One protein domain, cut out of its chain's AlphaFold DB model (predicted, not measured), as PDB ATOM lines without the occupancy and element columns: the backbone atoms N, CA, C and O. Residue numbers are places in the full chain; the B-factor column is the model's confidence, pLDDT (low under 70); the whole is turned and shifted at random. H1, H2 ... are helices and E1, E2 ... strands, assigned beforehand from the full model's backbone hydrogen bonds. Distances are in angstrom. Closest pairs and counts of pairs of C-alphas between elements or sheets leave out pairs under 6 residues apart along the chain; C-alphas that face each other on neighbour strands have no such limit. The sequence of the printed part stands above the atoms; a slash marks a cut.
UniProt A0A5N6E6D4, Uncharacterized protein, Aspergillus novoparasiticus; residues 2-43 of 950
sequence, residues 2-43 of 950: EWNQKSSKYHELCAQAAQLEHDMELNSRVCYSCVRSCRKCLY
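This is residues 2 to 43 of the 950 residues of an uncharacterized protein of Aspergillus novoparasiticus (UniProt A0A5N6E6D4). A small antiparallel hairpin of two short strands, E1 and E2, makes one end of a thin rod, and a long helix, H1, makes the other; after the hairpin the stretch folds back, and the short helix H2 packs on residues 13 to 18 of H1. The first half of the long helix, residues 2 to 9, sticks out beyond the rest. The printed part has 42 residues with two named helices and two named strands, in the order H1, E1, E2, H2; the one sheet has the order E1 - E2, and the class is mixed, helices and strands. The whole is only just extended, close to loose, with a radius of gyration of the C-alphas of 13.9 A, and it spans 45 by 16 by 11 A.

The sheet is the hairpin of E1, residues 24 to 26, and E2, residues 32 to 34. The two strands are antiparallel, with 136 degrees between their N-to-C directions. C-alphas 24 and 34 face each other at 4.5 A, and C-alphas 26 and 32 at 4.7 A. N 25 and O 33 are within hydrogen-bond range at 2.9 A, as are N 33 and O 25 at 3.0 A. Outward from the sheet, H2, residues 39 to 43, follows E2 after a tight link and is apart from E1. H2 and H1, residues 2 to 18, touch, H1 with residues 13 to 18 alone. Their closest C-alphas are those of Ala 17 and Lys 40, 4.7 A apart, and their centres are 13.4 A apart. H1 is apart from E2. In H1 and H2 every O i to N i+4 pair is within hydrogen-bond range.

E1 runs from Met 24, with its C-alpha at (222.089, 179.136, 129.582), to Leu 26, 6.7 A from first to last C-alpha. E2 runs from Tyr 32 to Cys 34 and measures 6.8 A. H2 runs from Arg 39 to Tyr 43 over 6.2 A, and C-alpha 43 is at (235.443, 171.201, 127.599). H1 is the longest helix, 17 residues from Glu 2 to Ala 18; it begins with C-alpha 2 at (252.637, 161.390, 127.686) and measures 24.1 A.

The two C-alphas farthest apart are those of Glu 2 and Arg 29, at 45.2 A. Without residues 2 to 9, which stand free, the body has 34 residues and spans 35 by 13 by 8 A. The links H1 to E1, E1 to E2 and E2 to H2 are tight, and none is long. The printed part has no cut. The mean pLDDT of the printed part is 83.5; residues 27 to 28 and 30 to 31, in the link between the strands, are under 70.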
ATOM      1  N   GLU A   2     254.082 161.450 127.388       89.12
ATOM      2  CA  GLU A   2     252.637 161.390 127.686       89.12
ATOM      3  C   GLU A   2     252.152 162.506 128.631       89.12
ATOM      4  O   GLU A   2     251.175 163.178 128.318       89.12
ATOM      5  N   TRP A   3     252.858 162.763 129.745       91.62
ATOM      6  CA  TRP A   3     252.492 163.847 130.671       91.62
ATOM      7  C   TRP A   3     252.480 165.221 129.988       91.62
ATOM      8  O   TRP A   3     251.505 165.946 130.138       91.62
ATOM      9  N   ASN A   4     253.492 165.545 129.169       90.50
ATOM     10  CA  ASN A   4     253.520 166.802 128.408       90.50
ATOM     11  C   ASN A   4     252.306 166.908 127.470       90.50
ATOM     12  O   ASN A   4     251.657 167.943 127.438       90.50
ATOM     13  N   GLN A   5     251.967 165.835 126.745       91.88
ATOM     14  CA  GLN A   5     250.824 165.823 125.823       91.88
ATOM     15  C   GLN A   5     249.491 166.024 126.555       91.88
ATOM     16  O   GLN A   5     248.674 166.841 126.135       91.88
ATOM     17  N   LYS A   6     249.277 165.304 127.662       92.06
ATOM     18  CA  LYS A   6     248.051 165.411 128.467       92.06
ATOM     19  C   LYS A   6     247.954 166.748 129.203       92.06
ATOM     20  O   LYS A   6     246.869 167.316 129.252       92.06
ATOM     21  N   SER A   7     249.075 167.283 129.690       91.88
ATOM     22  CA  SER A   7     249.152 168.612 130.304       91.88
ATOM     23  C   SER A   7     248.830 169.709 129.289       91.88
ATOM     24  O   SER A   7     247.968 170.542 129.556       91.88
ATOM     25  N   SER A   8     249.431 169.678 128.094       91.44
ATOM     26  CA  SER A   8     249.103 170.632 127.026       91.44
ATOM     27  C   SER A   8     247.630 170.554 126.633       91.44
ATOM     28  O   SER A   8     246.979 171.589 126.553       91.44
ATOM     29  N   LYS A   9     247.080 169.340 126.470       91.69
ATOM     30  CA  LYS A   9     245.657 169.141 126.159       91.69
ATOM     31  C   LYS A   9     244.739 169.679 127.263       91.69
ATOM     32  O   LYS A   9     243.736 170.309 126.956       91.69
ATOM     33  N   TYR A  10     245.083 169.463 128.533       93.06
ATOM     34  CA  TYR A  10     244.338 170.014 129.668       93.06
ATOM     35  C   TYR A  10     244.323 171.548 129.639       93.06
ATOM     36  O   TYR A  10     243.260 172.156 129.740       93.06
ATOM     37  N   HIS A  11     245.484 172.181 129.450       91.50
ATOM     38  CA  HIS A  11     245.577 173.641 129.378       91.50
ATOM     39  C   HIS A  11     244.868 174.207 128.138       91.50
ATOM     40  O   HIS A  11     244.236 175.254 128.241       91.50
ATOM     41  N   GLU A  12     244.917 173.514 126.998       92.25
ATOM     42  CA  GLU A  12     244.191 173.886 125.779       92.25
ATOM     43  C   GLU A  12     242.670 173.839 125.986       92.25
ATOM     44  O   GLU A  12     241.992 174.820 125.688       92.25
ATOM     45  N   LEU A  13     242.137 172.754 126.558       91.69
ATOM     46  CA  LEU A  13     240.707 172.623 126.869       91.69
ATOM     47  C   LEU A  13     240.249 173.673 127.888       91.69
ATOM     48  O   LEU A  13     239.204 174.295 127.706       91.69
ATOM     49  N   CYS A  14     241.051 173.932 128.927       89.56
ATOM     50  CA  CYS A  14     240.786 174.999 129.892       89.56
ATOM     51  C   CYS A  14     240.806 176.389 129.234       89.56
ATOM     52  O   CYS A  14     239.957 177.224 129.546       89.56
ATOM     53  N   ALA A  15     241.727 176.643 128.298       89.31
ATOM     54  CA  ALA A  15     241.794 177.901 127.559       89.31
ATOM     55  C   ALA A  15     240.600 178.072 126.600       89.31
ATOM     56  O   ALA A  15     240.017 179.155 126.547       89.31
ATOM     57  N   GLN A  16     240.190 177.013 125.895       89.12
ATOM     58  CA  GLN A  16     238.990 177.002 125.048       89.12
ATOM     59  C   GLN A  16     237.716 177.217 125.878       89.12
ATOM     60  O   GLN A  16     236.857 178.009 125.495       89.12
ATOM     61  N   ALA A  17     237.609 176.588 127.053       88.06
ATOM     62  CA  ALA A  17     236.503 176.807 127.984       88.06
ATOM     63  C   ALA A  17     236.470 178.242 128.540       88.06
ATOM     64  O   ALA A  17     235.390 178.800 128.743       88.06
ATOM     65  N   ALA A  18     237.634 178.857 128.775       86.94
ATOM     66  CA  ALA A  18     237.735 180.232 129.265       86.94
ATOM     67  C   ALA A  18     237.256 181.277 128.239       86.94
ATOM     68  O   ALA A  18     236.792 182.341 128.642       86.94
ATOM     69  N   GLN A  19     237.324 180.969 126.939       87.06
ATOM     70  CA  GLN A  19     236.850 181.833 125.846       87.06
ATOM     71  C   GLN A  19     235.342 181.718 125.575       87.06
ATOM     72  O   GLN A  19     234.812 182.448 124.738       87.06
ATOM     73  N   LEU A  20     234.650 180.803 126.255       85.94
ATOM     74  CA  LEU A  20     233.221 180.569 126.092       85.94
ATOM     75  C   LEU A  20     232.446 181.049 127.322       85.94
ATOM     76  O   LEU A  20     232.923 180.996 128.463       85.94
ATOM     77  N   GLU A  21     231.210 181.475 127.098       82.19
ATOM     78  CA  GLU A  21     230.218 181.661 128.155       82.19
ATOM     79  C   GLU A  21     229.402 180.376 128.329       82.19
ATOM     80  O   GLU A  21     229.452 179.468 127.496       82.19
ATOM     81  N   HIS A  22     228.702 180.241 129.456       83.12
ATOM     82  CA  HIS A  22     227.789 179.115 129.607       83.12
ATOM     83  C   HIS A  22     226.576 179.325 128.703       83.12
ATOM     84  O   HIS A  22     225.935 180.371 128.759       83.12
ATOM     85  N   ASP A  23     226.230 178.306 127.923       80.81
ATOM     86  CA  ASP A  23     224.963 178.263 127.203       80.81
ATOM     87  C   ASP A  23     223.839 178.063 128.230       80.81
ATOM     88  O   ASP A  23     223.652 176.974 128.777       80.81
ATOM     89  N   MET A  24     223.136 179.142 128.563       78.38
ATOM     90  CA  MET A  24     222.089 179.136 129.582       78.38
ATOM     91  C   MET A  24     220.717 178.972 128.927       78.38
ATOM     92  O   MET A  24     220.328 179.785 128.091       78.38
ATOM     93  N   GLU A  25     219.953 177.963 129.340       77.62
ATOM     94  CA  GLU A  25     218.528 177.855 129.021       77.62
ATOM     95  C   GLU A  25     217.680 178.250 130.225       77.62
ATOM     96  O   GLU A  25     218.023 177.988 131.383       77.62
ATOM     97  N   LEU A  26     216.543 178.882 129.942       72.62
ATOM     98  CA  LEU A  26     215.523 179.117 130.947       72.62
ATOM     99  C   LEU A  26     214.829 177.780 131.210       72.62
ATOM    100  O   LEU A  26     214.083 177.280 130.366       72.62
ATOM    101  N   ASN A  27     215.087 177.173 132.364       66.06
ATOM    102  CA  ASN A  27     214.356 175.968 132.729       66.06
ATOM    103  C   ASN A  27     212.897 176.306 133.082       66.06
ATOM    104  O   ASN A  27     212.528 177.462 133.297       66.06
ATOM    105  N   SER A  28     212.059 175.277 133.203       66.94
ATOM    106  CA  SER A  28     210.631 175.396 133.544       66.94
ATOM    107  C   SER A  28     210.336 176.086 134.888       66.94
ATOM    108  O   SER A  28     209.172 176.302 135.215       66.94
ATOM    109  N   ARG A  29     211.366 176.445 135.669       73.06
ATOM    110  CA  ARG A  29     211.273 177.176 136.940       73.06
ATOM    111  C   ARG A  29     211.757 178.629 136.847       73.06
ATOM    112  O   ARG A  29     211.946 179.251 137.886       73.06
ATOM    113  N   VAL A  30     211.948 179.177 135.641       67.44
ATOM    114  CA  VAL A  30     212.425 180.564 135.420       67.44
ATOM    115  C   VAL A  30     213.820 180.796 136.034       67.44
ATOM    116  O   VAL A  30     214.211 181.916 136.349       67.44
ATOM    117  N   CYS A  31     214.609 179.729 136.196       69.50
ATOM    118  CA  CYS A  31     216.023 179.825 136.539       69.50
ATOM    119  C   CYS A  31     216.858 179.565 135.287       69.50
ATOM    120  O   CYS A  31     216.609 178.608 134.553       69.50
ATOM    121  N   TYR A  32     217.882 180.387 135.072       70.69
ATOM    122  CA  TYR A  32     218.899 180.097 134.071       70.69
ATOM    123  C   TYR A  32     219.728 178.900 134.549       70.69
ATOM    124  O   TYR A  32     220.395 178.975 135.583       70.69
ATOM    125  N   SER A  33     219.668 177.787 133.824       73.75
ATOM    126  CA  SER A  33     220.537 176.630 134.038       73.75
ATOM    127  C   SER A  33     221.341 176.349 132.783       73.75
ATOM    128  O   SER A  33     220.852 176.515 131.671       73.75
ATOM    129  N   CYS A  34     222.579 175.910 132.971       79.31
ATOM    130  CA  CYS A  34     223.454 175.545 131.871       79.31
ATOM    131  C   CYS A  34     222.865 174.347 131.102       79.31
ATOM    132  O   CYS A  34     222.569 173.315 131.715       79.31
ATOM    133  N   VAL A  35     222.691 174.474 129.784       80.50
ATOM    134  CA  VAL A  35     222.182 173.390 128.926       80.50
ATOM    135  C   VAL A  35     223.144 172.200 128.963       80.50
ATOM    136  O   VAL A  35     224.365 172.362 129.029       80.50
ATOM    137  N   ARG A  36     222.621 170.974 128.835       73.25
ATOM    138  CA  ARG A  36     223.467 169.761 128.776       73.25
ATOM    139  C   ARG A  36     224.450 169.751 127.602       73.25
ATOM    140  O   ARG A  36     225.470 169.078 127.678       73.25
ATOM    141  N   SER A  37     224.154 170.486 126.531       78.94
ATOM    142  CA  SER A  37     225.012 170.641 125.349       78.94
ATOM    143  C   SER A  37     226.007 171.803 125.450       78.94
ATOM    144  O   SER A  37     226.599 172.172 124.437       78.94
ATOM    145  N   CYS A  38     226.171 172.410 126.632       85.69
ATOM    146  CA  CYS A  38     227.016 173.582 126.807       85.69
ATOM    147  C   CYS A  38     228.466 173.237 126.500       85.69
ATOM    148  O   CYS A  38     229.084 172.409 127.175       85.69
ATOM    149  N   ARG A  39     229.029 173.919 125.502       83.81
ATOM    150  CA  ARG A  39     230.398 173.658 125.041       83.81
ATOM    151  C   ARG A  39     231.437 173.936 126.122       83.81
ATOM    152  O   ARG A  39     232.399 173.188 126.247       83.81
ATOM    153  N   LYS A  40     231.207 174.949 126.963       86.81
ATOM    154  CA  LYS A  40     232.070 175.248 128.114       86.81
ATOM    155  C   LYS A  40     232.085 174.113 129.141       86.81
ATOM    156  O   LYS A  40     233.155 173.706 129.578       86.81
ATOM    157  N   CYS A  41     230.916 173.581 129.504       85.75
ATOM    158  CA  CYS A  41     230.821 172.440 130.420       85.75
ATOM    159  C   CYS A  41     231.374 171.153 129.803       85.75
ATOM    160  O   CYS A  41     231.965 170.359 130.526       85.75
ATOM    161  N   LEU A  42     231.226 170.967 128.488       87.00
ATOM    162  CA  LEU A  42     231.834 169.849 127.771       87.00
ATOM    163  C   LEU A  42     233.364 169.914 127.849       87.00
ATOM    164  O   LEU A  42     233.974 168.941 128.272       87.00
ATOM    165  N   TYR A  43     233.984 171.055 127.526       89.50
ATOM    166  CA  TYR A  43     235.443 171.201 127.599       89.50
ATOM    167  C   TYR A  43     235.993 171.078 129.024       89.50
ATOM    168  O   TYR A  43     237.032 170.449 129.210       89.50
TER     169      TYR A  43